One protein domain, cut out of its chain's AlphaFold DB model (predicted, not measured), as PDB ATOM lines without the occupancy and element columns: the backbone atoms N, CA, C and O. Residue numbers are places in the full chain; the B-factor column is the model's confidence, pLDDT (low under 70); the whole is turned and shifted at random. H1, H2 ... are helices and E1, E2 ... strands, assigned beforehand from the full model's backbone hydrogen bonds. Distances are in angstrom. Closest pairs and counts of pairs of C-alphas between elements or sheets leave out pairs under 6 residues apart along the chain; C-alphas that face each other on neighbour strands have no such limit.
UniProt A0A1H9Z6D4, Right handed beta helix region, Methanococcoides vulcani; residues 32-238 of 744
ATOM      1  N   ALA A  32     -16.339 -46.490   9.034       79.56
ATOM      2  CA  ALA A  32     -16.856 -47.457   8.087       79.56
ATOM      3  C   ALA A  32     -16.406 -47.103   6.658       79.56
ATOM      4  O   ALA A  32     -16.271 -45.934   6.297       79.56
ATOM      5  N   THR A  33     -16.188 -48.129   5.840       92.44
ATOM      6  CA  THR A  33     -15.819 -48.010   4.422       92.44
ATOM      7  C   THR A  33     -17.068 -48.039   3.544       92.44
ATOM      8  O   THR A  33     -17.968 -48.850   3.775       92.44
ATOM      9  N   VAL A  34     -17.113 -47.193   2.516       97.31
ATOM     10  CA  VAL A  34     -18.117 -47.230   1.440       97.31
ATOM     11  C   VAL A  34     -17.526 -47.925   0.223       97.31
ATOM     12  O   VAL A  34     -16.465 -47.535  -0.255       97.31
ATOM     13  N   TYR A  35     -18.226 -48.917  -0.325       97.50
ATOM     14  CA  TYR A  35     -17.736 -49.681  -1.473       97.50
ATOM     15  C   TYR A  35     -18.358 -49.205  -2.786       97.50
ATOM     16  O   TYR A  35     -19.585 -49.131  -2.915       97.50
ATOM     17  N   VAL A  36     -17.523 -48.980  -3.801       98.44
ATOM     18  CA  VAL A  36     -17.955 -48.720  -5.182       98.44
ATOM     19  C   VAL A  36     -17.525 -49.887  -6.061       98.44
ATOM     20  O   VAL A  36     -16.360 -50.278  -6.039       98.44
ATOM     21  N   ALA A  37     -18.436 -50.459  -6.848       97.75
ATOM     22  CA  ALA A  37     -18.151 -51.656  -7.646       97.75
ATOM     23  C   ALA A  37     -18.718 -51.582  -9.066       97.75
ATOM     24  O   ALA A  37     -19.737 -50.940  -9.307       97.75
ATOM     25  N   THR A  38     -18.106 -52.316  -9.993       96.62
ATOM     26  CA  THR A  38     -18.595 -52.484 -11.376       96.62
ATOM     27  C   THR A  38     -19.428 -53.762 -11.571       96.62
ATOM     28  O   THR A  38     -20.057 -53.954 -12.611       96.62
ATOM     29  N   ASP A  39     -19.463 -54.651 -10.573       94.12
ATOM     30  CA  ASP A  39     -20.079 -55.984 -10.652       94.12
ATOM     31  C   ASP A  39     -21.430 -56.104  -9.920       94.12
ATOM     32  O   ASP A  39     -22.053 -57.171  -9.919       94.12
ATOM     33  N   GLY A  40     -21.906 -55.016  -9.308       94.62
ATOM     34  CA  GLY A  40     -23.141 -54.996  -8.522       94.62
ATOM     35  C   GLY A  40     -22.965 -55.320  -7.032       94.62
ATOM     36  O   GLY A  40     -23.971 -55.415  -6.326       94.62
ATOM     37  N   SER A  41     -21.734 -55.528  -6.550       93.81
ATOM     38  CA  SER A  41     -21.440 -55.883  -5.154       93.81
ATOM     39  C   SER A  41     -21.099 -54.696  -4.241       93.81
ATOM     40  O   SER A  41     -20.743 -54.916  -3.080       93.81
ATOM     41  N   GLY A  42     -21.145 -53.464  -4.751       95.31
ATOM     42  CA  GLY A  42     -20.861 -52.240  -3.998       95.31
ATOM     43  C   GLY A  42     -22.111 -51.633  -3.364       95.31
ATOM     44  O   GLY A  42     -23.241 -51.982  -3.716       95.31
ATOM     45  N   ASP A  43     -21.903 -50.676  -2.463       97.19
ATOM     46  CA  ASP A  43     -22.955 -49.777  -1.979       97.19
ATOM     47  C   ASP A  43     -23.389 -48.822  -3.102       97.19
ATOM     48  O   ASP A  43     -24.580 -48.561  -3.297       97.19
ATOM     49  N   TYR A  44     -22.413 -48.392  -3.907       98.00
ATOM     50  CA  TYR A  44     -22.592 -47.663  -5.157       98.00
ATOM     51  C   TYR A  44     -22.114 -48.540  -6.317       98.00
ATOM     52  O   TYR A  44     -21.054 -49.158  -6.247       98.00
ATOM     53  N   ASN A  45     -22.911 -48.638  -7.384       97.25
ATOM     54  CA  ASN A  45     -22.638 -49.567  -8.481       97.25
ATOM     55  C   ASN A  45     -22.556 -48.835  -9.818       97.25
ATOM     56  O   ASN A  45     -23.549 -48.274 -10.290       97.25
ATOM     57  N   CYS A  46     -21.357 -48.864 -10.383       97.38
ATOM     58  CA  CYS A  46     -20.958 -48.316 -11.669       97.38
ATOM     59  C   CYS A  46     -21.504 -49.169 -12.819       97.38
ATOM     60  O   CYS A  46     -21.673 -50.384 -12.675       97.38
ATOM     61  N   ASP A  47     -21.801 -48.542 -13.957       92.75
ATOM     62  CA  ASP A  47     -22.356 -49.219 -15.138       92.75
ATOM     63  C   ASP A  47     -21.394 -49.243 -16.337       92.75
ATOM     64  O   ASP A  47     -21.734 -49.793 -17.394       92.75
ATOM     65  N   GLY A  48     -20.174 -48.725 -16.156       92.31
ATOM     66  CA  GLY A  48     -19.131 -48.660 -17.174       92.31
ATOM     67  C   GLY A  48     -19.249 -47.432 -18.076       92.31
ATOM     68  O   GLY A  48     -18.651 -47.412 -19.154       92.31
ATOM     69  N   THR A  49     -20.071 -46.447 -17.710       94.12
ATOM     70  CA  THR A  49     -20.218 -45.162 -18.401       94.12
ATOM     71  C   THR A  49     -20.367 -44.053 -17.370       94.12
ATOM     72  O   THR A  49     -21.280 -44.085 -16.555       94.12
ATOM     73  N   ASP A  50     -19.524 -43.024 -17.457       96.31
ATOM     74  CA  ASP A  50     -19.566 -41.897 -16.520       96.31
ATOM     75  C   ASP A  50     -19.506 -42.337 -15.042       96.31
ATOM     76  O   ASP A  50     -20.210 -41.806 -14.179       96.31
ATOM     77  N   ASP A  51     -18.645 -43.310 -14.735       98.50
ATOM     78  CA  ASP A  51     -18.567 -43.957 -13.423       98.50
ATOM     79  C   ASP A  51     -18.133 -42.991 -12.304       98.50
ATOM     80  O   ASP A  51     -18.396 -43.246 -11.123       98.50
ATOM     81  N   GLN A  52     -17.563 -41.829 -12.653       98.44
ATOM     82  CA  GLN A  52     -17.337 -40.740 -11.699       98.44
ATOM     83  C   GLN A  52     -18.621 -40.299 -11.000       98.44
ATOM     84  O   GLN A  52     -18.553 -39.757  -9.904       98.44
ATOM     85  N   VAL A  53     -19.800 -40.496 -11.602       98.50
ATOM     86  CA  VAL A  53     -21.074 -40.119 -10.982       98.50
ATOM     87  C   VAL A  53     -21.284 -40.901  -9.689       98.50
ATOM     88  O   VAL A  53     -21.637 -40.310  -8.671       98.50
ATOM     89  N   GLN A  54     -21.063 -42.213  -9.709       98.69
ATOM     90  CA  GLN A  54     -21.222 -43.073  -8.537       98.69
ATOM     91  C   GLN A  54     -20.061 -42.903  -7.559       98.69
ATOM     92  O   GLN A  54     -20.302 -42.874  -6.355       98.69
ATOM     93  N   ILE A  55     -18.835 -42.731  -8.063       98.69
ATOM     94  CA  ILE A  55     -17.669 -42.450  -7.214       98.69
ATOM     95  C   ILE A  55     -17.884 -41.137  -6.451       98.69
ATOM     96  O   ILE A  55     -17.795 -41.124  -5.229       98.69
ATOM     97  N   ASN A  56     -18.278 -40.056  -7.129       98.56
ATOM     98  CA  ASN A  56     -18.549 -38.769  -6.482       98.56
ATOM     99  C   ASN A  56     -19.726 -38.847  -5.501       98.56
ATOM    100  O   ASN A  56     -19.674 -38.235  -4.444       98.56
ATOM    101  N   GLN A  57     -20.766 -39.638  -5.791       98.25
ATOM    102  CA  GLN A  57     -21.851 -39.871  -4.829       98.25
ATOM    103  C   GLN A  57     -21.381 -40.593  -3.558       98.25
ATOM    104  O   GLN A  57     -21.914 -40.320  -2.480       98.25
ATOM    105  N   ALA A  58     -20.420 -41.513  -3.675       98.38
ATOM    106  CA  ALA A  58     -19.795 -42.168  -2.531       98.38
ATOM    107  C   ALA A  58     -18.902 -41.189  -1.753       98.38
ATOM    108  O   ALA A  58     -19.008 -41.112  -0.531       98.38
ATOM    109  N   MET A  59     -18.099 -40.385  -2.457       97.75
ATOM    110  CA  MET A  59     -17.244 -39.353  -1.861       97.75
ATOM    111  C   MET A  59     -18.064 -38.294  -1.103       97.75
ATOM    112  O   MET A  59     -17.777 -38.023   0.062       97.75
ATOM    113  N   ASP A  60     -19.142 -37.778  -1.704       96.62
ATOM    114  CA  ASP A  60     -20.078 -36.835  -1.070       96.62
ATOM    115  C   ASP A  60     -20.731 -37.443   0.185       96.62
ATOM    116  O   ASP A  60     -20.992 -36.756   1.182       96.62
ATOM    117  N   PHE A  61     -21.041 -38.744   0.145       96.56
ATOM    118  CA  PHE A  61     -21.606 -39.450   1.288       96.56
ATOM    119  C   PHE A  61     -20.595 -39.533   2.429       96.56
ATOM    120  O   PHE A  61     -20.923 -39.102   3.532       96.56
ATOM    121  N   VAL A  62     -19.374 -40.004   2.165       95.25
ATOM    122  CA  VAL A  62     -18.306 -40.086   3.173       95.25
ATOM    123  C   VAL A  62     -18.028 -38.708   3.779       95.25
ATOM    124  O   VAL A  62     -18.084 -38.548   4.994       95.25
ATOM    125  N   ALA A  63     -17.877 -37.673   2.952       92.12
ATOM    126  CA  ALA A  63     -17.608 -36.311   3.414       92.12
ATOM    127  C   ALA A  63     -18.734 -35.695   4.274       92.12
ATOM    128  O   ALA A  63     -18.502 -34.749   5.027       92.12
ATOM    129  N   SER A  64     -19.968 -36.200   4.168       93.38
ATOM    130  CA  SER A  64     -21.117 -35.720   4.952       93.38
ATOM    131  C   SER A  64     -21.448 -36.579   6.177       93.38
ATOM    132  O   SER A  64     -22.344 -36.211   6.945       93.38
ATOM    133  N   HIS A  65     -20.723 -37.681   6.387       91.31
ATOM    134  CA  HIS A  65     -20.963 -38.652   7.452       91.31
ATOM    135  C   HIS A  65     -19.649 -38.986   8.159       91.31
ATOM    136  O   HIS A  65     -18.926 -39.883   7.748       91.31
ATOM    137  N   SER A  66     -19.371 -38.290   9.266       88.06
ATOM    138  CA  SER A  66     -18.127 -38.411  10.052       88.06
ATOM    139  C   SER A  66     -17.812 -39.820  10.574       88.06
ATOM    140  O   SER A  66     -16.726 -40.063  11.087       88.06
ATOM    141  N   GLU A  67     -18.779 -40.736  10.532       87.69
ATOM    142  CA  GLU A  67     -18.585 -42.148  10.846       87.69
ATOM    143  C   GLU A  67     -17.966 -42.967   9.698       87.69
ATOM    144  O   GLU A  67     -17.656 -44.138   9.912       87.69
ATOM    145  N   TYR A  68     -17.781 -42.374   8.515       91.25
ATOM    146  CA  TYR A  68     -17.060 -42.930   7.371       91.25
ATOM    147  C   TYR A  68     -15.865 -42.034   7.039       91.25
ATOM    148  O   TYR A  68     -15.948 -40.813   7.147       91.25
ATOM    149  N   THR A  69     -14.777 -42.637   6.574       91.94
ATOM    150  CA  THR A  69     -13.598 -41.907   6.067       91.94
ATOM    151  C   THR A  69     -13.211 -42.329   4.658       91.94
ATOM    152  O   THR A  69     -12.481 -41.607   3.988       91.94
ATOM    153  N   THR A  70     -13.709 -43.472   4.184       96.69
ATOM    154  CA  THR A  70     -13.047 -44.204   3.099       96.69
ATOM    155  C   THR A  70     -14.029 -44.621   2.025       96.69
ATOM    156  O   THR A  70     -15.058 -45.239   2.313       96.69
ATOM    157  N   VAL A  71     -13.684 -44.317   0.777       98.56
ATOM    158  CA  VAL A  71     -14.298 -44.885  -0.420       98.56
ATOM    159  C   VAL A  71     -13.336 -45.907  -1.012       98.56
ATOM    160  O   VAL A  71     -12.228 -45.562  -1.414       98.56
ATOM    161  N   HIS A  72     -13.784 -47.157  -1.081       98.31
ATOM    162  CA  HIS A  72     -13.022 -48.288  -1.595       98.31
ATOM    163  C   HIS A  72     -13.549 -48.722  -2.967       98.31
ATOM    164  O   HIS A  72     -14.705 -49.149  -3.108       98.31
ATOM    165  N   LEU A  73     -12.697 -48.629  -3.986       98.62
ATOM    166  CA  LEU A  73     -12.968 -49.068  -5.349       98.62
ATOM    167  C   LEU A  73     -12.597 -50.547  -5.510       98.62
ATOM    168  O   LEU A  73     -11.420 -50.915  -5.491       98.62
ATOM    169  N   LYS A  74     -13.605 -51.397  -5.714       97.94
ATOM    170  CA  LYS A  74     -13.389 -52.815  -6.023       97.94
ATOM    171  C   LYS A  74     -12.720 -53.015  -7.389       97.94
ATOM    172  O   LYS A  74     -12.796 -52.168  -8.271       97.94
ATOM    173  N   SER A  75     -12.134 -54.185  -7.593       96.94
ATOM    174  CA  SER A  75     -11.418 -54.564  -8.803       96.94
ATOM    175  C   SER A  75     -12.313 -54.395 -10.029       96.94
ATOM    176  O   SER A  75     -13.460 -54.857 -10.067       96.94
ATOM    177  N   GLY A  76     -11.792 -53.726 -11.052       96.19
ATOM    178  CA  GLY A  76     -12.554 -53.390 -12.245       96.19
ATOM    179  C   GLY A  76     -12.041 -52.135 -12.932       96.19
ATOM    180  O   GLY A  76     -11.224 -51.392 -12.399       96.19
ATOM    181  N   THR A  77     -12.536 -51.898 -14.145       98.38
ATOM    182  CA  THR A  77     -12.245 -50.675 -14.898       98.38
ATOM    183  C   THR A  77     -13.422 -49.717 -14.781       98.38
ATOM    184  O   THR A  77     -14.521 -50.047 -15.224       98.38
ATOM    185  N   TYR A  78     -13.166 -48.535 -14.228       98.62
ATOM    186  CA  TYR A  78     -14.112 -47.433 -14.075       98.62
ATOM    187  C   TYR A  78     -13.876 -46.421 -15.197       98.62
ATOM    188  O   TYR A  78     -12.763 -45.915 -15.345       98.62
ATOM    189  N   ILE A  79     -14.897 -46.150 -16.008       98.31
ATOM    190  CA  ILE A  79     -14.806 -45.255 -17.167       98.31
ATOM    191  C   ILE A  79     -15.239 -43.846 -16.778       98.31
ATOM    192  O   ILE A  79     -16.389 -43.623 -16.407       98.31
ATOM    193  N   ILE A  80     -14.321 -42.891 -16.908       98.25
ATOM    194  CA  ILE A  80     -14.458 -41.543 -16.362       98.25
ATOM    195  C   ILE A  80     -14.652 -40.510 -17.475       98.25
ATOM    196  O   ILE A  80     -13.731 -40.247 -18.253       98.25
ATOM    197  N   GLY A  81     -15.844 -39.911 -17.532       95.81
ATOM    198  CA  GLY A  81     -16.202 -38.845 -18.483       95.81
ATOM    199  C   GLY A  81     -16.233 -37.431 -17.888       95.81
ATOM    200  O   GLY A  81     -16.276 -36.436 -18.616       95.81
ATOM    201  N   ASP A  82     -16.115 -37.309 -16.563       96.06
ATOM    202  CA  ASP A  82     -15.990 -36.045 -15.822       96.06
ATOM    203  C   ASP A  82     -15.087 -36.235 -14.581       96.06
ATOM    204  O   ASP A  82     -14.700 -37.352 -14.266       96.06
ATOM    205  N   THR A  83     -14.729 -35.169 -13.875       96.44
ATOM    206  CA  THR A  83     -13.787 -35.190 -12.746       96.44
ATOM    207  C   THR A  83     -14.314 -35.992 -11.547       96.44
ATOM    208  O   THR A  83     -15.483 -35.871 -11.167       96.44
ATOM    209  N   ILE A  84     -13.430 -36.772 -10.920       98.38
ATOM    210  CA  ILE A  84     -13.613 -37.341  -9.579       98.38
ATOM    211  C   ILE A  84     -13.153 -36.311  -8.543       98.38
ATOM    212  O   ILE A  84     -12.050 -35.777  -8.655       98.38
ATOM    213  N   PHE A  85     -13.973 -36.056  -7.524       96.12
ATOM    214  CA  PHE A  85     -13.671 -35.097  -6.466       96.12
ATOM    215  C   PHE A  85     -13.290 -35.792  -5.154       96.12
ATOM    216  O   PHE A  85     -14.088 -36.541  -4.595       96.12
ATOM    217  N   ILE A  86     -12.088 -35.510  -4.641       94.62
ATOM    218  CA  ILE A  86     -11.639 -35.933  -3.303       94.62
ATOM    219  C   ILE A  86     -11.947 -34.837  -2.269       94.62
ATOM    220  O   ILE A  86     -11.713 -33.654  -2.527       94.62
ATOM    221  N   HIS A  87     -12.490 -35.201  -1.106       92.06
ATOM    222  CA  HIS A  87     -12.854 -34.250  -0.046       92.06
ATOM    223  C   HIS A  87     -11.826 -34.236   1.089       92.06
ATOM    224  O   HIS A  87     -11.004 -35.145   1.196       92.06
ATOM    225  N   SER A  88     -11.894 -33.223   1.959       89.69
ATOM    226  CA  SER A  88     -11.055 -33.195   3.159       89.69
ATOM    227  C   SER A  88     -11.289 -34.396   4.063       89.69
ATOM    228  O   SER A  88     -12.421 -34.866   4.155       89.69
ATOM    229  N   ASP A  89     -10.240 -34.833   4.760       89.94
ATOM    230  CA  ASP A  89     -10.298 -35.907   5.763       89.94
ATOM    231  C   ASP A  89     -10.875 -37.229   5.211       89.94
ATOM    232  O   ASP A  89     -11.472 -38.019   5.945       89.94
ATOM    233  N   THR A  90     -10.724 -37.466   3.901       93.38
ATOM    234  CA  THR A  90     -11.212 -38.678   3.231       93.38
ATOM    235  C   THR A  90     -10.106 -39.457   2.534       93.38
ATOM    236  O   THR A  90      -9.049 -38.928   2.185       93.38
ATOM    237  N   ILE A  91     -10.378 -40.739   2.317       96.62
ATOM    238  CA  ILE A  91      -9.501 -41.687   1.642       96.62
ATOM    239  C   ILE A  91     -10.232 -42.214   0.408       96.62
ATOM    240  O   ILE A  91     -11.371 -42.678   0.505       96.62
ATOM    241  N   LEU A  92      -9.571 -42.144  -0.746       98.44
ATOM    242  CA  LEU A  92      -9.967 -42.854  -1.958       98.44
ATOM    243  C   LEU A  92      -8.937 -43.950  -2.228       98.44
ATOM    244  O   LEU A  92      -7.799 -43.655  -2.585       98.44
ATOM    245  N   GLU A  93      -9.347 -45.201  -2.072       98.06
ATOM    246  CA  GLU A  93      -8.472 -46.364  -2.231       98.06
ATOM    247  C   GLU A  93      -9.036 -47.368  -3.243       98.06
ATOM    248  O   GLU A  93     -10.234 -47.356  -3.545       98.06
ATOM    249  N   GLY A  94      -8.186 -48.252  -3.763       94.38
ATOM    250  CA  GLY A  94      -8.599 -49.369  -4.609       94.38
ATOM    251  C   GLY A  94      -8.071 -50.714  -4.123       94.38
ATOM    252  O   GLY A  94      -7.100 -50.788  -3.383       94.38
ATOM    253  N   GLU A  95      -8.711 -51.805  -4.540       92.62
ATOM    254  CA  GLU A  95      -8.106 -53.137  -4.440       92.62
ATOM    255  C   GLU A  95      -7.336 -53.515  -5.717       92.62
ATOM    256  O   GLU A  95      -7.406 -52.868  -6.764       92.62
ATOM    257  N   SER A  96      -6.602 -54.627  -5.653       92.19
ATOM    258  CA  SER A  96      -5.817 -55.116  -6.787       92.19
ATOM    259  C   SER A  96      -6.669 -55.296  -8.056       92.19
ATOM    260  O   SER A  96      -7.674 -56.012  -8.075       92.19
ATOM    261  N   GLY A  97      -6.235 -54.673  -9.154       92.38
ATOM    262  CA  GLY A  97      -6.929 -54.700 -10.446       92.38
ATOM    263  C   GLY A  97      -7.940 -53.568 -10.658       92.38
ATOM    264  O   GLY A  97      -8.618 -53.560 -11.688       92.38
ATOM    265  N   THR A  98      -8.040 -52.613  -9.731       98.56
ATOM    266  CA  THR A  98      -8.781 -51.363  -9.929       98.56
ATOM    267  C   THR A  98      -8.060 -50.446 -10.918       98.56
ATOM    268  O   THR A  98      -6.893 -50.103 -10.732       98.56
ATOM    269  N   VAL A  99      -8.784 -50.020 -11.958       98.75
ATOM    270  CA  VAL A  99      -8.314 -49.094 -12.997       98.75
ATOM    271  C   VAL A  99      -9.314 -47.954 -13.162       98.75
ATOM    272  O   VAL A  99     -10.452 -48.173 -13.579       98.75
ATOM    273  N   VAL A 100      -8.885 -46.727 -12.894       98.75
ATOM    274  CA  VAL A 100      -9.630 -45.494 -13.169       98.75
ATOM    275  C   VAL A 100      -9.166 -44.956 -14.518       98.75
ATOM    276  O   VAL A 100      -8.058 -44.441 -14.654       98.75
ATOM    277  N   LYS A 101     -10.011 -45.103 -15.539       97.94
ATOM    278  CA  LYS A 101      -9.650 -44.852 -16.935       97.94
ATOM    279  C   LYS A 101     -10.443 -43.691 -17.512       97.94
ATOM    280  O   LYS A 101     -11.673 -43.706 -17.526       97.94
ATOM    281  N   LEU A 102      -9.734 -42.726 -18.082       95.44
ATOM    282  CA  LEU A 102     -10.335 -41.620 -18.815       95.44
ATOM    283  C   LEU A 102     -11.075 -42.131 -20.077       95.44
ATOM    284  O   LEU A 102     -10.555 -42.987 -20.799       95.44
ATOM    285  N   GLU A 103     -12.277 -41.619 -20.363       94.88
ATOM    286  CA  GLU A 103     -13.061 -42.014 -21.547       94.88
ATOM    287  C   GLU A 103     -12.354 -41.696 -22.886       94.88
ATOM    288  O   GLU A 103     -11.283 -41.093 -22.933       94.88
ATOM    289  N   ASP A 104     -12.908 -42.140 -24.014       93.00
ATOM    290  CA  ASP A 104     -12.346 -41.823 -25.334       93.00
ATOM    291  C   ASP A 104     -12.719 -40.381 -25.748       93.00
ATOM    292  O   ASP A 104     -13.878 -39.981 -25.652       93.00
ATOM    293  N   GLU A 105     -11.767 -39.635 -26.322       89.06
ATOM    294  CA  GLU A 105     -11.980 -38.294 -26.898       89.06
ATOM    295  C   GLU A 105     -12.586 -37.251 -25.939       89.06
ATOM    296  O   GLU A 105     -13.495 -36.491 -26.298       89.06
ATOM    297  N   CYS A 106     -12.029 -37.165 -24.732       78.94
ATOM    298  CA  CYS A 106     -12.452 -36.247 -23.682       78.94
ATOM    299  C   CYS A 106     -12.248 -34.803 -24.135       78.94
ATOM    300  O   CYS A 106     -11.148 -34.249 -24.107       78.94
ATOM    301  N   GLY A 107     -13.331 -34.153 -24.555       79.00
ATOM    302  CA  GLY A 107     -13.342 -32.753 -24.985       79.00
ATOM    303  C   GLY A 107     -13.235 -31.750 -23.832       79.00
ATOM    304  O   GLY A 107     -13.861 -30.690 -23.893       79.00
ATOM    305  N   TRP A 108     -12.518 -32.094 -22.760       86.38
ATOM    306  CA  TRP A 108     -12.463 -31.306 -21.533       86.38
ATOM    307  C   TRP A 108     -11.741 -29.964 -21.749       86.38
ATOM    308  O   TRP A 108     -10.836 -29.852 -22.586       86.38
ATOM    309  N   PRO A 109     -12.139 -28.907 -21.017       85.06
ATOM    310  CA  PRO A 109     -11.411 -27.645 -21.025       85.06
ATOM    311  C   PRO A 109     -10.009 -27.797 -20.412       85.06
ATOM    312  O   PRO A 109      -9.720 -28.757 -19.705       85.06
ATOM    313  N   SER A 110      -9.139 -26.817 -20.666       83.00
ATOM    314  CA  SER A 110      -7.857 -26.708 -19.962       83.00
ATOM    315  C   SER A 110      -8.068 -26.453 -18.469       83.00
ATOM    316  O   SER A 110      -9.026 -25.771 -18.110       83.00
ATOM    317  N   GLN A 111      -7.088 -26.848 -17.659       83.06
ATOM    318  CA  GLN A 111      -7.058 -26.761 -16.197       83.06
ATOM    319  C   GLN A 111      -8.173 -27.578 -15.550       83.06
ATOM    320  O   GLN A 111      -8.842 -27.103 -14.639       83.06
ATOM    321  N   LYS A 112      -8.374 -28.785 -16.082       87.00
ATOM    322  CA  LYS A 112      -9.285 -29.780 -15.537       87.00
ATOM    323  C   LYS A 112      -8.563 -31.122 -15.453       87.00
ATOM    324  O   LYS A 112      -8.038 -31.591 -16.472       87.00
ATOM    325  N   GLY A 113      -8.516 -31.681 -14.253       91.38
ATOM    326  CA  GLY A 113      -7.911 -32.962 -13.932       91.38
ATOM    327  C   GLY A 113      -8.932 -34.090 -13.848       91.38
ATOM    328  O   GLY A 113     -10.120 -33.860 -13.604       91.38
ATOM    329  N   LEU A 114      -8.467 -35.319 -14.079       95.62
ATOM    330  CA  LEU A 114      -9.266 -36.535 -13.896       95.62
ATOM    331  C   LEU A 114      -9.689 -36.680 -12.430       95.62
ATOM    332  O   LEU A 114     -10.858 -36.943 -12.159       95.62
ATOM    333  N   ILE A 115      -8.754 -36.448 -11.507       96.69
ATOM    334  CA  ILE A 115      -9.007 -36.347 -10.072       96.69
ATOM    335  C   ILE A 115      -8.641 -34.933  -9.614       96.69
ATOM    336  O   ILE A 115      -7.549 -34.438  -9.913       96.69
ATOM    337  N   GLU A 116      -9.545 -34.286  -8.884       93.81
ATOM    338  CA  GLU A 116      -9.333 -32.968  -8.285       93.81
ATOM    339  C   GLU A 116      -9.809 -32.949  -6.829       93.81
ATOM    340  O   GLU A 116     -10.764 -33.641  -6.475       93.81
ATOM    341  N   PRO A 117      -9.221 -32.118  -5.960       90.19
ATOM    342  CA  PRO A 117      -9.843 -31.798  -4.686       90.19
ATOM    343  C   PRO A 117     -11.186 -31.082  -4.896       90.19
ATOM    344  O   PRO A 117     -11.323 -30.236  -5.779       90.19
ATOM    345  N   SER A 118     -12.187 -31.362  -4.059       85.94
ATOM    346  CA  SER A 118     -13.559 -30.848  -4.204       85.94
ATOM    347  C   SER A 118     -13.703 -29.323  -4.046       85.94
ATOM    348  O   SER A 118     -14.797 -28.780  -4.207       85.94
ATOM    349  N   GLY A 119     -12.631 -28.618  -3.668       76.56
ATOM    350  CA  GLY A 119     -12.587 -27.164  -3.510       76.56
ATOM    351  C   GLY A 119     -11.194 -26.638  -3.137       76.56
ATOM    352  O   GLY A 119     -10.298 -27.410  -2.805       76.56
ATOM    353  N   GLU A 120     -11.027 -25.307  -3.153       62.50
ATOM    354  CA  GLU A 120      -9.743 -24.593  -2.956       62.50
ATOM    355  C   GLU A 120      -9.085 -24.778  -1.567       62.50
ATOM    356  O   GLU A 120      -8.004 -24.249  -1.348       62.50
ATOM    357  N   GLY A 121      -9.690 -25.542  -0.651       64.50
ATOM    358  CA  GLY A 121      -9.159 -25.809   0.691       64.50
ATOM    359  C   GLY A 121      -9.354 -27.248   1.161       64.50
ATOM    360  O   GLY A 121      -9.449 -27.475   2.363       64.50
ATOM    361  N   ALA A 122      -9.499 -28.205   0.240       78.69
ATOM    362  CA  ALA A 122      -9.498 -29.621   0.596       78.69
ATOM    363  C   ALA A 122      -8.098 -30.056   1.072       78.69
ATOM    364  O   ALA A 122      -7.097 -29.689   0.455       78.69
ATOM    365  N   HIS A 123      -8.055 -30.801   2.173       84.88
ATOM    366  CA  HIS A 123      -6.863 -31.044   2.994       84.88
ATOM    367  C   HIS A 123      -7.018 -32.367   3.773       84.88
ATOM    368  O   HIS A 123      -8.125 -32.888   3.883       84.88
ATOM    369  N   SER A 124      -5.944 -32.939   4.294       86.75
ATOM    370  CA  SER A 124      -5.893 -34.219   5.013       86.75
ATOM    371  C   SER A 124      -6.445 -35.423   4.235       86.75
ATOM    372  O   SER A 124      -7.028 -36.326   4.834       86.75
ATOM    373  N   PHE A 125      -6.311 -35.462   2.906       91.19
ATOM    374  CA  PHE A 125      -6.846 -36.570   2.104       91.19
ATOM    375  C   PHE A 125      -5.769 -37.535   1.610       91.19
ATOM    376  O   PHE A 125      -4.601 -37.168   1.448       91.19
ATOM    377  N   LYS A 126      -6.176 -38.776   1.331       95.56
ATOM    378  CA  LYS A 126      -5.289 -39.820   0.800       95.56
ATOM    379  C   LYS A 126      -5.840 -40.450  -0.469       95.56
ATOM    380  O   LYS A 126      -7.052 -40.626  -0.599       95.56
ATOM    381  N   ILE A 127      -4.940 -40.802  -1.384       98.31
ATOM    382  CA  ILE A 127      -5.266 -41.520  -2.622       98.31
ATOM    383  C   ILE A 127      -4.239 -42.632  -2.821       98.31
ATOM    384  O   ILE A 127      -3.050 -42.327  -2.929       98.31
ATOM    385  N   HIS A 128      -4.680 -43.893  -2.852       98.44
ATOM    386  CA  HIS A 128      -3.757 -45.026  -2.970       98.44
ATOM    387  C   HIS A 128      -4.344 -46.304  -3.578       98.44
ATOM    388  O   HIS A 128      -5.556 -46.473  -3.656       98.44
ATOM    389  N   ASP A 129      -3.461 -47.224  -3.972       97.44
ATOM    390  CA  ASP A 129      -3.760 -48.617  -4.345       97.44
ATOM    391  C   ASP A 129      -4.580 -48.827  -5.637       97.44
ATOM    392  O   ASP A 129      -5.243 -49.855  -5.804       97.44
ATOM    393  N   PHE A 130      -4.530 -47.901  -6.603       98.50
ATOM    394  CA  PHE A 130      -5.137 -48.128  -7.923       98.50
ATOM    395  C   PHE A 130      -4.376 -47.524  -9.112       98.50
ATOM    396  O   PHE A 130      -3.517 -46.649  -8.990       98.50
ATOM    397  N   GLU A 131      -4.711 -48.024 -10.303       98.75
ATOM    398  CA  GLU A 131      -4.200 -47.541 -11.586       98.75
ATOM    399  C   GLU A 131      -5.019 -46.351 -12.093       98.75
ATOM    400  O   GLU A 131      -6.252 -46.354 -12.044       98.75
ATOM    401  N   VAL A 132      -4.331 -45.354 -12.643       98.69
ATOM    402  CA  VAL A 132      -4.921 -44.220 -13.348       98.69
ATOM    403  C   VAL A 132      -4.442 -44.249 -14.799       98.69
ATOM    404  O   VAL A 132      -3.272 -43.991 -15.079       98.69
ATOM    405  N   ASP A 133      -5.362 -44.532 -15.724       98.00
ATOM    406  CA  ASP A 133      -5.113 -44.620 -17.170       98.00
ATOM    407  C   ASP A 133      -5.635 -43.353 -17.866       98.00
ATOM    408  O   ASP A 133      -6.843 -43.134 -18.009       98.00
ATOM    409  N   GLY A 134      -4.715 -42.511 -18.339       94.44
ATOM    410  CA  GLY A 134      -5.035 -41.269 -19.053       94.44
ATOM    411  C   GLY A 134      -5.522 -41.483 -20.489       94.44
ATOM    412  O   GLY A 134      -5.925 -40.527 -21.160       94.44
ATOM    413  N   ASN A 135      -5.503 -42.727 -20.973       94.00
ATOM    414  CA  ASN A 135      -6.038 -43.164 -22.256       94.00
ATOM    415  C   ASN A 135      -5.484 -42.365 -23.457       94.00
ATOM    416  O   ASN A 135      -6.193 -42.139 -24.441       94.00
ATOM    417  N   LEU A 136      -4.214 -41.931 -23.401       88.88
ATOM    418  CA  LEU A 136      -3.569 -41.014 -24.360       88.88
ATOM    419  C   LEU A 136      -3.816 -41.374 -25.833       88.88
ATOM    420  O   LEU A 136      -4.141 -40.504 -26.641       88.88
ATOM    421  N   ASP A 137      -3.695 -42.651 -26.200       88.38
ATOM    422  CA  ASP A 137      -3.832 -43.099 -27.596       88.38
ATOM    423  C   ASP A 137      -5.261 -42.930 -28.157       88.38
ATOM    424  O   ASP A 137      -5.469 -43.011 -29.373       88.38
ATOM    425  N   ARG A 138      -6.247 -42.675 -27.289       91.19
ATOM    426  CA  ARG A 138      -7.649 -42.386 -27.628       91.19
ATOM    427  C   ARG A 138      -8.045 -40.927 -27.403       91.19
ATOM    428  O   ARG A 138      -9.211 -40.589 -27.569       91.19
ATOM    429  N   GLN A 139      -7.085 -40.053 -27.103       86.94
ATOM    430  CA  GLN A 139      -7.287 -38.604 -27.016       86.94
ATOM    431  C   GLN A 139      -6.874 -37.904 -28.318       86.94
ATOM    432  O   GLN A 139      -6.099 -36.938 -28.321       86.94
ATOM    433  N   THR A 140      -7.352 -38.393 -29.472       80.62
ATOM    434  CA  THR A 140      -6.856 -37.917 -30.774       80.62
ATOM    435  C   THR A 140      -7.210 -36.458 -31.038       80.62
ATOM    436  O   THR A 140      -6.454 -35.763 -31.721       80.62
ATOM    437  N   TYR A 141      -8.302 -35.940 -30.478       71.88
ATOM    438  CA  TYR A 141      -8.655 -34.525 -30.556       71.88
ATOM    439  C   TYR A 141      -7.566 -33.635 -29.946       71.88
ATOM    440  O   TYR A 141      -7.116 -32.683 -30.593       71.88
ATOM    441  N   VAL A 142      -7.089 -33.969 -28.744       69.12
ATOM    442  CA  VAL A 142      -6.047 -33.194 -28.058       69.12
ATOM    443  C   VAL A 142      -4.736 -33.267 -28.847       69.12
ATOM    444  O   VAL A 142      -4.125 -32.236 -29.137       69.12
ATOM    445  N   VAL A 143      -4.372 -34.465 -29.310       66.06
ATOM    446  CA  VAL A 143      -3.180 -34.712 -30.140       66.06
ATOM    447  C   VAL A 143      -3.227 -33.911 -31.454       66.06
ATOM    448  O   VAL A 143      -2.266 -33.232 -31.825       66.06
ATOM    449  N   THR A 144      -4.352 -33.956 -32.176       65.50
ATOM    450  CA  THR A 144      -4.489 -33.375 -33.526       65.50
ATOM    451  C   THR A 144      -4.677 -31.861 -33.535       65.50
ATOM    452  O   THR A 144      -4.194 -31.209 -34.463       65.50
ATOM    453  N   GLN A 145      -5.356 -31.281 -32.541       59.62
ATOM    454  CA  GLN A 145      -5.556 -29.828 -32.461       59.62
ATOM    455  C   GLN A 145      -4.341 -29.091 -31.883       59.62
ATOM    456  O   GLN A 145      -4.066 -27.963 -32.298       59.62
ATOM    457  N   MET A 146      -3.609 -29.703 -30.945       61.31
ATOM    458  CA  MET A 146      -2.532 -29.026 -30.204       61.31
ATOM    459  C   MET A 146      -1.125 -29.329 -30.724       61.31
ATOM    460  O   MET A 146      -0.214 -28.521 -30.509       61.31
ATOM    461  N   GLY A 147      -0.975 -30.430 -31.468       56.38
ATOM    462  CA  GLY A 147       0.262 -30.865 -32.103       56.38
ATOM    463  C   GLY A 147       1.206 -31.596 -31.148       56.38
ATOM    464  O   GLY A 147       1.407 -31.181 -30.012       56.38
ATOM    465  N   GLU A 148       1.844 -32.651 -31.648       56.44
ATOM    466  CA  GLU A 148       2.950 -33.367 -30.999       56.44
ATOM    467  C   GLU A 148       4.267 -32.570 -31.094       56.44
ATOM    468  O   GLU A 148       4.519 -31.939 -32.127       56.44
ATOM    469  N   PRO A 149       5.158 -32.609 -30.086       50.03
ATOM    470  CA  PRO A 149       5.019 -33.209 -28.754       50.03
ATOM    471  C   PRO A 149       4.414 -32.212 -27.739       50.03
ATOM    472  O   PRO A 149       4.772 -32.189 -26.572       50.03
ATOM    473  N   SER A 150       3.570 -31.286 -28.203       48.44
ATOM    474  CA  SER A 150       3.158 -30.058 -27.504       48.44
ATOM    475  C   SER A 150       1.725 -30.081 -26.948       48.44
ATOM    476  O   SER A 150       1.123 -29.022 -26.740       48.44
ATOM    477  N   ILE A 151       1.216 -31.285 -26.668       51.12
ATOM    478  CA  ILE A 151       0.113 -31.532 -25.719       51.12
ATOM    479  C   ILE A 151       0.540 -31.114 -24.300       51.12
ATOM    480  O   ILE A 151      -0.246 -30.636 -23.487       51.12
ATOM    481  N   HIS A 152       1.842 -31.216 -24.071       59.00
ATOM    482  CA  HIS A 152       2.511 -31.081 -22.806       59.00
ATOM    483  C   HIS A 152       2.670 -29.604 -22.373       59.00
ATOM    484  O   HIS A 152       3.194 -28.777 -23.125       59.00
ATOM    485  N   GLY A 153       2.192 -29.264 -21.173       58.59
ATOM    486  CA  GLY A 153       2.334 -27.961 -20.513       58.59
ATOM    487  C   GLY A 153       1.154 -27.007 -20.729       58.59
ATOM    488  O   GLY A 153       1.200 -25.856 -20.296       58.59
ATOM    489  N   ARG A 154       0.086 -27.458 -21.406       72.31
ATOM    490  CA  ARG A 154      -1.116 -26.643 -21.682       72.31
ATOM    491  C   ARG A 154      -2.273 -26.883 -20.706       72.31
ATOM    492  O   ARG A 154      -3.280 -26.186 -20.810       72.31
ATOM    493  N   GLY A 155      -2.124 -27.823 -19.767       75.62
ATOM    494  CA  GLY A 155      -3.100 -28.092 -18.707       75.62
ATOM    495  C   GLY A 155      -4.318 -28.901 -19.147       75.62
ATOM    496  O   GLY A 155      -5.374 -28.728 -18.561       75.62
ATOM    497  N   TYR A 156      -4.244 -29.698 -20.214       82.94
ATOM    498  CA  TYR A 156      -5.378 -30.530 -20.636       82.94
ATOM    499  C   TYR A 156      -5.212 -31.947 -20.110       82.94
ATOM    500  O   TYR A 156      -4.229 -32.582 -20.472       82.94
ATOM    501  N   LEU A 157      -6.204 -32.457 -19.373       87.12
ATOM    502  CA  LEU A 157      -6.237 -33.852 -18.918       87.12
ATOM    503  C   LEU A 157      -5.032 -34.199 -18.024       87.12
ATOM    504  O   LEU A 157      -4.321 -35.173 -18.268       87.12
ATOM    505  N   ASP A 158      -4.786 -33.352 -17.021       91.00
ATOM    506  CA  ASP A 158      -3.902 -33.700 -15.904       91.00
ATOM    507  C   ASP A 158      -4.528 -34.890 -15.147       91.00
ATOM    508  O   ASP A 158      -5.750 -34.943 -14.990       91.00
ATOM    509  N   MET A 159      -3.746 -35.882 -14.719       95.00
ATOM    510  CA  MET A 159      -4.333 -37.083 -14.093       95.00
ATOM    511  C   MET A 159      -4.764 -36.778 -12.652       95.00
ATOM    512  O   MET A 159      -5.872 -37.115 -12.242       95.00
ATOM    513  N   PHE A 160      -3.940 -36.026 -11.931       95.12
ATOM    514  CA  PHE A 160      -4.310 -35.348 -10.697       95.12
ATOM    515  C   PHE A 160      -4.024 -33.850 -10.821       95.12
ATOM    516  O   PHE A 160      -2.908 -33.455 -11.172       95.12
ATOM    517  N   PHE A 161      -5.008 -33.008 -10.503       92.06
ATOM    518  CA  PHE A 161      -4.845 -31.555 -10.509       92.06
ATOM    519  C   PHE A 161      -5.364 -30.922  -9.220       92.06
ATOM    520  O   PHE A 161      -6.535 -31.045  -8.882       92.06
ATOM    521  N   ALA A 162      -4.503 -30.166  -8.541       88.00
ATOM    522  CA  ALA A 162      -4.882 -29.315  -7.420       88.00
ATOM    523  C   ALA A 162      -4.384 -27.882  -7.638       88.00
ATOM    524  O   ALA A 162      -3.250 -27.651  -8.070       88.00
ATOM    525  N   SER A 163      -5.229 -26.898  -7.338       84.19
ATOM    526  CA  SER A 163      -4.892 -25.483  -7.480       84.19
ATOM    527  C   SER A 163      -5.686 -24.625  -6.506       84.19
ATOM    528  O   SER A 163      -6.907 -24.550  -6.623       84.19
ATOM    529  N   SER A 164      -4.998 -23.862  -5.654       70.94
ATOM    530  CA  SER A 164      -5.621 -22.898  -4.723       70.94
ATOM    531  C   SER A 164      -6.037 -21.588  -5.413       70.94
ATOM    532  O   SER A 164      -6.311 -20.578  -4.773       70.94
ATOM    533  N   GLY A 165      -6.056 -21.560  -6.749       63.69
ATOM    534  CA  GLY A 165      -6.430 -20.391  -7.544       63.69
ATOM    535  C   GLY A 165      -5.345 -19.301  -7.590       63.69
ATOM    536  O   GLY A 165      -4.229 -19.452  -7.108       63.69
ATOM    537  N   GLU A 166      -5.624 -18.182  -8.271       45.44
ATOM    538  CA  GLU A 166      -4.731 -17.000  -8.275       45.44
ATOM    539  C   GLU A 166      -5.008 -16.032  -7.112       45.44
ATOM    540  O   GLU A 166      -4.187 -15.160  -6.836       45.44
ATOM    541  N   ASN A 167      -6.160 -16.180  -6.444       41.84
ATOM    542  CA  ASN A 167      -6.640 -15.327  -5.349       41.84
ATOM    543  C   ASN A 167      -7.368 -16.132  -4.249       41.84
ATOM    544  O   ASN A 167      -8.119 -15.526  -3.481       41.84
ATOM    545  N   GLY A 168      -7.239 -17.465  -4.244       42.47
ATOM    546  CA  GLY A 168      -8.012 -18.333  -3.361       42.47
ATOM    547  C   GLY A 168      -7.615 -18.183  -1.901       42.47
ATOM    548  O   GLY A 168      -6.601 -17.568  -1.552       42.47
ATOM    549  N   ASP A 169      -8.506 -18.668  -1.051       44.09
ATOM    550  CA  ASP A 169      -8.412 -18.547   0.393       44.09
ATOM    551  C   ASP A 169      -7.161 -19.270   0.920       44.09
ATOM    552  O   ASP A 169      -7.105 -20.491   0.939       44.09
ATOM    553  N   GLN A 170      -6.157 -18.503   1.360       49.72
ATOM    554  CA  GLN A 170      -4.880 -18.982   1.928       49.72
ATOM    555  C   GLN A 170      -5.044 -19.533   3.360       49.72
ATOM    556  O   GLN A 170      -4.132 -19.428   4.186       49.72
ATOM    557  N   SER A 171      -6.256 -19.962   3.719       48.62
ATOM    558  CA  SER A 171      -6.625 -20.294   5.094       48.62
ATOM    559  C   SER A 171      -6.359 -21.755   5.450       48.62
ATOM    560  O   SER A 171      -6.211 -22.035   6.640       48.62
ATOM    561  N   ALA A 172      -6.241 -22.653   4.463       52.91
ATOM    562  CA  ALA A 172      -5.994 -24.076   4.679       52.91
ATOM    563  C   ALA A 172      -4.947 -24.628   3.686       52.91
ATOM    564  O   ALA A 172      -5.111 -24.450   2.477       52.91
ATOM    565  N   PRO A 173      -3.875 -25.279   4.174       61.47
ATOM    566  CA  PRO A 173      -2.841 -25.867   3.330       61.47
ATOM    567  C   PRO A 173      -3.328 -27.115   2.577       61.47
ATOM    568  O   PRO A 173      -4.257 -27.784   3.011       61.47
ATOM    569  N   TYR A 174      -2.663 -27.453   1.469       69.69
ATOM    570  CA  TYR A 174      -2.878 -28.713   0.745       69.69
ATOM    571  C   TYR A 174      -2.063 -29.862   1.351       69.69
ATOM    572  O   TYR A 174      -1.058 -30.253   0.760       69.69
ATOM    573  N   ASP A 175      -2.476 -30.414   2.489       81.56
ATOM    574  CA  ASP A 175      -1.906 -31.669   2.989       81.56
ATOM    575  C   ASP A 175      -2.604 -32.895   2.415       81.56
ATOM    576  O   ASP A 175      -3.818 -33.077   2.487       81.56
ATOM    577  N   PHE A 176      -1.804 -33.727   1.755       89.31
ATOM    578  CA  PHE A 176      -2.256 -34.957   1.136       89.31
ATOM    579  C   PHE A 176      -1.132 -35.982   1.063       89.31
ATOM    580  O   PHE A 176       0.057 -35.643   1.067       89.31
ATOM    581  N   GLU A 177      -1.537 -37.237   0.921       94.38
ATOM    582  CA  GLU A 177      -0.653 -38.379   0.703       94.38
ATOM    583  C   GLU A 177      -1.151 -39.159  -0.521       94.38
ATOM    584  O   GLU A 177      -2.277 -39.659  -0.535       94.38
ATOM    585  N   ILE A 178      -0.339 -39.210  -1.581       97.44
ATOM    586  CA  ILE A 178      -0.623 -39.984  -2.799       97.44
ATOM    587  C   ILE A 178       0.429 -41.080  -2.909       97.44
ATOM    588  O   ILE A 178       1.616 -40.770  -3.076       97.44
ATOM    589  N   TYR A 179       0.007 -42.341  -2.803       98.19
ATOM    590  CA  TYR A 179       0.949 -43.451  -2.728       98.19
ATOM    591  C   TYR A 179       0.455 -44.772  -3.296       98.19
ATOM    592  O   TYR A 179      -0.740 -44.983  -3.434       98.19
ATOM    593  N   ASN A 180       1.385 -45.660  -3.653       93.88
ATOM    594  CA  ASN A 180       1.080 -46.948  -4.289       93.88
ATOM    595  C   ASN A 180       0.127 -46.829  -5.499       93.88
ATOM    596  O   ASN A 180      -0.747 -47.666  -5.731       93.88
ATOM    597  N   MET A 181       0.272 -45.748  -6.268       98.56
ATOM    598  CA  MET A 181      -0.504 -45.497  -7.479       98.56
ATOM    599  C   MET A 181       0.281 -45.901  -8.722       98.56
ATOM    600  O   MET A 181       1.511 -45.796  -8.764       98.56
ATOM    601  N   TYR A 182      -0.433 -46.249  -9.791       98.56
ATOM    602  CA  TYR A 182       0.161 -46.396 -11.119       98.56
ATOM    603  C   TYR A 182      -0.431 -45.383 -12.104       98.56
ATOM    604  O   TYR A 182      -1.543 -45.560 -12.593       98.56
ATOM    605  N   PHE A 183       0.316 -44.322 -12.412       98.50
ATOM    606  CA  PHE A 183      -0.079 -43.292 -13.375       98.50
ATOM    607  C   PHE A 183       0.525 -43.584 -14.747       98.50
ATOM    608  O   PHE A 183       1.754 -43.599 -14.899       98.50
ATOM    609  N   HIS A 184      -0.308 -43.764 -15.774       96.38
ATOM    610  CA  HIS A 184       0.211 -43.990 -17.120       96.38
ATOM    611  C   HIS A 184      -0.653 -43.486 -18.275       96.38
ATOM    612  O   HIS A 184      -1.837 -43.186 -18.146       96.38
ATOM    613  N   ASP A 185      -0.009 -43.386 -19.442       92.19
ATOM    614  CA  ASP A 185      -0.640 -42.986 -20.704       92.19
ATOM    615  C   ASP A 185      -1.421 -41.659 -20.574       92.19
ATOM    616  O   ASP A 185      -2.547 -41.520 -21.054       92.19
ATOM    617  N   GLY A 186      -0.813 -40.667 -19.917       89.94
ATOM    618  CA  GLY A 186      -1.380 -39.333 -19.699       89.94
ATOM    619  C   GLY A 186      -1.115 -38.360 -20.855       89.94
ATOM    620  O   GLY A 186      -0.052 -38.374 -21.478       89.94
ATOM    621  N   ALA A 187      -2.070 -37.467 -21.137       84.25
ATOM    622  CA  ALA A 187      -1.902 -36.407 -22.138       84.25
ATOM    623  C   ALA A 187      -1.154 -35.175 -21.597       84.25
ATOM    624  O   ALA A 187      -0.386 -34.544 -22.337       84.25
ATOM    625  N   ASN A 188      -1.323 -34.858 -20.311       86.81
ATOM    626  CA  ASN A 188      -0.548 -33.834 -19.614       86.81
ATOM    627  C   ASN A 188       0.009 -34.360 -18.280       86.81
ATOM    628  O   ASN A 188       0.411 -35.517 -18.237       86.81
ATOM    629  N   ASP A 189       0.160 -33.515 -17.262       91.25
ATOM    630  CA  ASP A 189       0.959 -33.844 -16.085       91.25
ATOM    631  C   ASP A 189       0.334 -35.028 -15.323       91.25
ATOM    632  O   ASP A 189      -0.894 -35.133 -15.242       91.25
ATOM    633  N   GLY A 190       1.164 -35.923 -14.779       94.81
ATOM    634  CA  GLY A 190       0.680 -37.009 -13.920       94.81
ATOM    635  C   GLY A 190       0.050 -36.428 -12.656       94.81
ATOM    636  O   GLY A 190      -1.158 -36.512 -12.450       94.81
ATOM    637  N   ILE A 191       0.863 -35.734 -11.863       95.50
ATOM    638  CA  ILE A 191       0.415 -34.957 -10.706       95.50
ATOM    639  C   ILE A 191       0.785 -33.495 -10.911       95.50
ATOM    640  O   ILE A 191       1.960 -33.154 -11.050       95.50
ATOM    641  N   LYS A 192      -0.209 -32.607 -10.868       92.94
ATOM    642  CA  LYS A 192      -0.008 -31.164 -10.965       92.94
ATOM    643  C   LYS A 192      -0.581 -30.423  -9.777       92.94
ATOM    644  O   LYS A 192      -1.790 -30.403  -9.568       92.94
ATOM    645  N   ILE A 193       0.288 -29.705  -9.079       90.69
ATOM    646  CA  ILE A 193      -0.072 -28.913  -7.911       90.69
ATOM    647  C   ILE A 193       0.321 -27.458  -8.119       90.69
ATOM    648  O   ILE A 193       1.474 -27.128  -8.407       90.69
ATOM    649  N   LYS A 194      -0.639 -26.568  -7.898       88.12
ATOM    650  CA  LYS A 194      -0.408 -25.143  -7.685       88.12
ATOM    651  C   LYS A 194      -0.850 -24.786  -6.266       88.12
ATOM    652  O   LYS A 194      -2.035 -24.571  -6.026       88.12
ATOM    653  N   GLY A 195       0.106 -24.744  -5.345       85.62
ATOM    654  CA  GLY A 195      -0.136 -24.380  -3.952       85.62
ATOM    655  C   GLY A 195      -0.286 -22.873  -3.729       85.62
ATOM    656  O   GLY A 195      -0.345 -22.072  -4.666       85.62
ATOM    657  N   ASP A 196      -0.310 -22.481  -2.456       79.06
ATOM    658  CA  ASP A 196      -0.455 -21.100  -1.973       79.06
ATOM    659  C   ASP A 196       0.718 -20.608  -1.089       79.06
ATOM    660  O   ASP A 196       0.630 -19.541  -0.479       79.06
ATOM    661  N   LYS A 197       1.829 -21.357  -1.045       80.62
ATOM    662  CA  LYS A 197       3.021 -21.163  -0.193       80.62
ATOM    663  C   LYS A 197       2.798 -21.378   1.312       80.62
ATOM    664  O   LYS A 197       3.709 -21.083   2.095       80.62
ATOM    665  N   THR A 198       1.650 -21.901   1.733       79.94
ATOM    666  CA  THR A 198       1.460 -22.386   3.107       79.94
ATOM    667  C   THR A 198       2.057 -23.788   3.267       79.94
ATOM    668  O   THR A 198       2.277 -24.488   2.279       79.94
ATOM    669  N   SER A 199       2.445 -24.150   4.499       68.19
ATOM    670  CA  SER A 199       3.094 -25.443   4.775       68.19
ATOM    671  C   SER A 199       2.097 -26.554   4.527       68.19
ATOM    672  O   SER A 199       1.072 -26.579   5.200       68.19
ATOM    673  N   ALA A 200       2.404 -27.428   3.583       65.75
ATOM    674  CA  ALA A 200       1.422 -28.322   3.021       65.75
ATOM    675  C   ALA A 200       1.682 -29.797   3.305       65.75
ATOM    676  O   ALA A 200       0.845 -30.578   2.921       65.75
ATOM    677  N   GLY A 201       2.770 -30.221   3.960       80.50
ATOM    678  CA  GLY A 201       2.971 -31.635   4.316       80.50
ATOM    679  C   GLY A 201       2.713 -32.626   3.169       80.50
ATOM    680  O   GLY A 201       2.227 -33.726   3.417       80.50
ATOM    681  N   MET A 202       2.971 -32.220   1.919       89.00
ATOM    682  CA  MET A 202       2.588 -32.981   0.729       89.00
ATOM    683  C   MET A 202       3.501 -34.189   0.604       89.00
ATOM    684  O   MET A 202       4.723 -34.021   0.550       89.00
ATOM    685  N   LYS A 203       2.925 -35.380   0.483       92.94
ATOM    686  CA  LYS A 203       3.679 -36.618   0.297       92.94
ATOM    687  C   LYS A 203       3.256 -37.325  -0.980       92.94
ATOM    688  O   LYS A 203       2.073 -37.577  -1.206       92.94
ATOM    689  N   ILE A 204       4.238 -37.645  -1.812       97.56
ATOM    690  CA  ILE A 204       4.055 -38.406  -3.048       97.56
ATOM    691  C   ILE A 204       5.091 -39.524  -3.045       97.56
ATOM    692  O   ILE A 204       6.281 -39.249  -3.247       97.56
ATOM    693  N   HIS A 205       4.665 -40.759  -2.781       97.56
ATOM    694  CA  HIS A 205       5.601 -41.869  -2.608       97.56
ATOM    695  C   HIS A 205       5.112 -43.235  -3.061       97.56
ATOM    696  O   HIS A 205       3.924 -43.429  -3.243       97.56
ATOM    697  N   ASP A 206       6.024 -44.178  -3.288       92.38
ATOM    698  CA  ASP A 206       5.695 -45.542  -3.733       92.38
ATOM    699  C   ASP A 206       4.867 -45.596  -5.031       92.38
ATOM    700  O   ASP A 206       4.188 -46.580  -5.314       92.38
ATOM    701  N   ASN A 207       4.883 -44.534  -5.843       97.81
ATOM    702  CA  ASN A 207       4.107 -44.486  -7.078       97.81
ATOM    703  C   ASN A 207       4.950 -44.913  -8.274       97.81
ATOM    704  O   ASN A 207       6.148 -44.635  -8.362       97.81
ATOM    705  N   THR A 208       4.286 -45.500  -9.262       98.00
ATOM    706  CA  THR A 208       4.866 -45.762 -10.577       98.00
ATOM    707  C   THR A 208       4.318 -44.773 -11.599       98.00
ATOM    708  O   THR A 208       3.106 -44.642 -11.764       98.00
ATOM    709  N   PHE A 209       5.210 -44.124 -12.346       97.44
ATOM    710  CA  PHE A 209       4.858 -43.253 -13.469       97.44
ATOM    711  C   PHE A 209       5.383 -43.842 -14.778       97.44
ATOM    712  O   PHE A 209       6.559 -44.208 -14.896       97.44
ATOM    713  N   SER A 210       4.523 -43.945 -15.793       93.94
ATOM    714  CA  SER A 210       4.930 -44.433 -17.112       93.94
ATOM    715  C   SER A 210       4.207 -43.724 -18.240       93.94
ATOM    716  O   SER A 210       2.993 -43.808 -18.369       93.94
ATOM    717  N   ARG A 211       4.947 -43.071 -19.139       90.00
ATOM    718  CA  ARG A 211       4.344 -42.402 -20.304       90.00
ATOM    719  C   ARG A 211       3.284 -41.363 -19.915       90.00
ATOM    720  O   ARG A 211       2.271 -41.219 -20.602       90.00
ATOM    721  N   THR A 212       3.502 -40.652 -18.815       86.56
ATOM    722  CA  THR A 212       2.667 -39.504 -18.461       86.56
ATOM    723  C   THR A 212       3.140 -38.265 -19.226       86.56
ATOM    724  O   THR A 212       4.235 -38.255 -19.794       86.56
ATOM    725  N   GLY A 213       2.277 -37.259 -19.351       78.19
ATOM    726  CA  GLY A 213       2.379 -36.207 -20.355       78.19
ATOM    727  C   GLY A 213       3.569 -35.261 -20.196       78.19
ATOM    728  O   GLY A 213       4.647 -35.600 -20.657       78.19
ATOM    729  N   HIS A 214       3.381 -34.017 -19.722       85.25
ATOM    730  CA  HIS A 214       4.456 -33.004 -19.729       85.25
ATOM    731  C   HIS A 214       5.473 -33.236 -18.632       85.25
ATOM    732  O   HIS A 214       6.634 -33.471 -18.945       85.25
ATOM    733  N   ASP A 215       5.054 -33.190 -17.378       92.44
ATOM    734  CA  ASP A 215       5.868 -33.643 -16.265       92.44
ATOM    735  C   ASP A 215       5.144 -34.782 -15.543       92.44
ATOM    736  O   ASP A 215       3.920 -34.750 -15.407       92.44
ATOM    737  N   ASP A 216       5.877 -35.789 -15.066       95.44
ATOM    738  CA  ASP A 216       5.247 -36.840 -14.260       95.44
ATOM    739  C   ASP A 216       4.732 -36.245 -12.935       95.44
ATOM    740  O   ASP A 216       3.590 -36.485 -12.538       95.44
ATOM    741  N   ILE A 217       5.519 -35.352 -12.323       96.94
ATOM    742  CA  ILE A 217       5.112 -34.502 -11.202       96.94
ATOM    743  C   ILE A 217       5.499 -33.047 -11.489       96.94
ATOM    744  O   ILE A 217       6.674 -32.739 -11.702       96.94
ATOM    745  N   PHE A 218       4.540 -32.124 -11.401       95.00
ATOM    746  CA  PHE A 218       4.780 -30.683 -11.416       95.00
ATOM    747  C   PHE A 218       4.148 -29.990 -10.208       95.00
ATOM    748  O   PHE A 218       2.930 -29.907 -10.082       95.00
ATOM    749  N   ILE A 219       4.987 -29.403  -9.355       94.38
ATOM    750  CA  ILE A 219       4.549 -28.626  -8.194       94.38
ATOM    751  C   ILE A 219       5.064 -27.194  -8.303       94.38
ATOM    752  O   ILE A 219       6.246 -26.944  -8.562       94.38
ATOM    753  N   THR A 220       4.175 -26.227  -8.091       92.75
ATOM    754  CA  THR A 220       4.531 -24.813  -8.039       92.75
ATOM    755  C   THR A 220       3.827 -24.079  -6.913       92.75
ATOM    756  O   THR A 220       2.709 -24.426  -6.547       92.75
ATOM    757  N   LEU A 221       4.462 -23.018  -6.409       90.69
ATOM    758  CA  LEU A 221       3.898 -22.156  -5.365       90.69
ATOM    759  C   LEU A 221       3.532 -22.916  -4.082       90.69
ATOM    760  O   LEU A 221       2.609 -22.515  -3.393       90.69
ATOM    761  N   SER A 222       4.272 -23.961  -3.720       89.75
ATOM    762  CA  SER A 222       3.996 -24.759  -2.517       89.75
ATOM    763  C   SER A 222       5.044 -24.541  -1.424       89.75
ATOM    764  O   SER A 222       6.015 -23.786  -1.596       89.75
ATOM    765  N   LYS A 223       4.853 -25.213  -0.292       89.69
ATOM    766  CA  LYS A 223       5.852 -25.349   0.758       89.69
ATOM    767  C   LYS A 223       5.710 -26.709   1.443       89.69
ATOM    768  O   LYS A 223       4.576 -27.139   1.609       89.69
ATOM    769  N   ASP A 224       6.817 -27.312   1.882       88.50
ATOM    770  CA  ASP A 224       6.833 -28.585   2.626       88.50
ATOM    771  C   ASP A 224       6.352 -29.762   1.759       88.50
ATOM    772  O   ASP A 224       5.230 -30.253   1.876       88.50
ATOM    773  N   VAL A 225       7.205 -30.128   0.798       93.38
ATOM    774  CA  VAL A 225       6.933 -31.106  -0.264       93.38
ATOM    775  C   VAL A 225       7.921 -32.263  -0.178       93.38
ATOM    776  O   VAL A 225       9.130 -32.046  -0.269       93.38
ATOM    777  N   HIS A 226       7.404 -33.488  -0.097       94.19
ATOM    778  CA  HIS A 226       8.174 -34.726   0.033       94.19
ATOM    779  C   HIS A 226       7.835 -35.678  -1.116       94.19
ATOM    780  O   HIS A 226       6.692 -36.108  -1.266       94.19
ATOM    781  N   ILE A 227       8.833 -35.997  -1.940       96.69
ATOM    782  CA  ILE A 227       8.706 -36.901  -3.091       96.69
ATOM    783  C   ILE A 227       9.738 -38.013  -2.933       96.69
ATOM    784  O   ILE A 227      10.941 -37.763  -3.087       96.69
ATOM    785  N   TYR A 228       9.298 -39.227  -2.619       94.94
ATOM    786  CA  TYR A 228      10.220 -40.318  -2.314       94.94
ATOM    787  C   TYR A 228       9.746 -41.690  -2.764       94.94
ATOM    788  O   TYR A 228       8.565 -41.877  -2.974       94.94
ATOM    789  N   ASP A 229      10.659 -42.635  -2.966       88.69
ATOM    790  CA  ASP A 229      10.324 -44.029  -3.297       88.69
ATOM    791  C   ASP A 229       9.457 -44.207  -4.563       88.69
ATOM    792  O   ASP A 229       8.774 -45.209  -4.730       88.69
ATOM    793  N   ASN A 230       9.485 -43.250  -5.502       94.44
ATOM    794  CA  ASN A 230       8.741 -43.366  -6.760       94.44
ATOM    795  C   ASN A 230       9.602 -43.971  -7.883       94.44
ATOM    796  O   ASN A 230      10.798 -43.669  -8.018       94.44
ATOM    797  N   ASP A 231       8.962 -44.751  -8.758       94.88
ATOM    798  CA  ASP A 231       9.564 -45.327  -9.964       94.88
ATOM    799  C   ASP A 231       9.013 -44.675 -11.242       94.88
ATOM    800  O   ASP A 231       7.902 -44.942 -11.711       94.88
ATOM    801  N   PHE A 232       9.822 -43.820 -11.860       96.62
ATOM    802  CA  PHE A 232       9.535 -43.195 -13.147       96.62
ATOM    803  C   PHE A 232      10.091 -44.078 -14.269       96.62
ATOM    804  O   PHE A 232      11.152 -43.826 -14.855       96.62
ATOM    805  N   THR A 233       9.337 -45.133 -14.578       92.94
ATOM    806  CA  THR A 233       9.689 -46.169 -15.563       92.94
ATOM    807  C   THR A 233       9.737 -45.667 -17.003       92.94
ATOM    808  O   THR A 233      10.271 -46.358 -17.877       92.94
ATOM    809  N   TRP A 234       9.160 -44.496 -17.288       90.94
ATOM    810  CA  TRP A 234       9.337 -43.794 -18.554       90.94
ATOM    811  C   TRP A 234       8.876 -42.336 -18.471       90.94
ATOM    812  O   TRP A 234       7.713 -42.033 -18.737       90.94
ATOM    813  N   ILE A 235       9.829 -41.434 -18.244       90.75
ATOM    814  CA  ILE A 235       9.631 -39.991 -18.420       90.75
ATOM    815  C   ILE A 235       9.405 -39.727 -19.909       90.75
ATOM    816  O   ILE A 235      10.311 -39.946 -20.727       90.75
ATOM    817  N   TYR A 236       8.201 -39.291 -20.272       85.75
ATOM    818  CA  TYR A 236       7.778 -39.189 -21.670       85.75
ATOM    819  C   TYR A 236       7.750 -37.761 -22.209       85.75
ATOM    820  O   TYR A 236       8.138 -37.580 -23.358       85.75
ATOM    821  N   GLY A 237       7.381 -36.745 -21.430       81.62
ATOM    822  CA  GLY A 237       7.354 -35.353 -21.898       81.62
ATOM    823  C   GLY A 237       8.657 -34.585 -21.714       81.62
ATOM    824  O   GLY A 237       9.570 -34.660 -22.541       81.62
ATOM    825  N   ASP A 238       8.694 -33.766 -20.666       84.75
ATOM    826  CA  ASP A 238       9.739 -32.810 -20.304       84.75
ATOM    827  C   ASP A 238      10.545 -33.315 -19.098       84.75
ATOM    828  O   ASP A 238      11.703 -33.679 -19.283       84.75
TER     829      ASP A 238
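AT A GLANCE: This is residues 32 to 238 of the 744 residues of the protein "Right handed beta helix region" of Methanococcoides vulcani (UniProt A0A1H9Z6D4). The chain is wound in stacked turns, a solenoid walled by three sheets of parallel strands; turns such as E2 E3 E4 and E5 E6 E7 add one strand to each wall, and E17 E18 come last. H1 caps the end of the solenoid at E2 and E4, while H2 lies between E9 and E10 in the chain, farthest of the elements from the middle. The printed part has 207 residues with two named helices and 18 named strands, ordered E1 H1 E2 to E9 H2 E10 to E18; the class is mostly strand. It is compact, with a radius of gyration of the C-alphas of 16.0 A, and spans 45 by 38 by 32 A.

HOW THE PARTS SIT: The largest sheet, twisted, runs E1 at residues 32 to 37, E2 at 68 to 73, E5 at 91 to 94, E8 at 125 to 128, E11 at 176 to 179, E14 at 199 to 205 and E17 at 223 to 228, neighbours parallel. N 34 of E1 and O 70 of E2 are within hydrogen-bond range at 2.8 A. H1, residues 52 to 64, is on this sheet over E2, along the strands, at a height over the sheet of 8.9 A: two layers, a helix on one face of a sheet. E1, H1 and E2 make a strand-helix-strand unit, two parallel neighbour strands with a helix between, with a right-handed crossover. The second sheet, also parallel, runs E3 at 76 to 80, E6 at 98 to 102, E9 at 131 to 133, E12 at 182 to 184, E15 at 208 to 212 and E18 at 231 to 235; N 78 of E3 and O 99 of E6 are 2.8 A apart. The third, parallel and twisted, runs E4 at 84 to 86, E7 at 112 to 117, E10 at 156 to 163, E13 at 191 to 194 and E16 at 215 to 220; N 193 of E13 and O 218 of E16 are 2.8 A apart. These two form a sandwich, two sheets face to face, with strands at 69 degrees. H1 is on the third sheet too; its closest C-alphas to E4 are those of Gln 52 and Ile 84, 5.5 A apart. H2, residues 140 to 146, is not on any of the three sheets. In H1 and H2 every O i to N i+4 pair is within hydrogen-bond range.

IN THESE COORDINATES: E1 begins at C-alpha 32 (-16.856, -47.457, 8.087) and measures 16.3 A. H1 measures 17.8 A, E14 18.2 A and E17 15.9 A. E10 bends by 102 degrees at residue 159. E18 ends at C-alpha 235 (9.631, -39.991, -18.420).

THE WHOLE: The C-alphas farthest apart, those of Glu 67 and Gly 147, are 48.2 A apart. The printed part has no cut. The links E1 to H1 and E10 to E11 are long. Mean pLDDT of the printed part is 87.8; residues 120 to 121, 142 to 153, 165 to 174 and 199 to 200 are under 70.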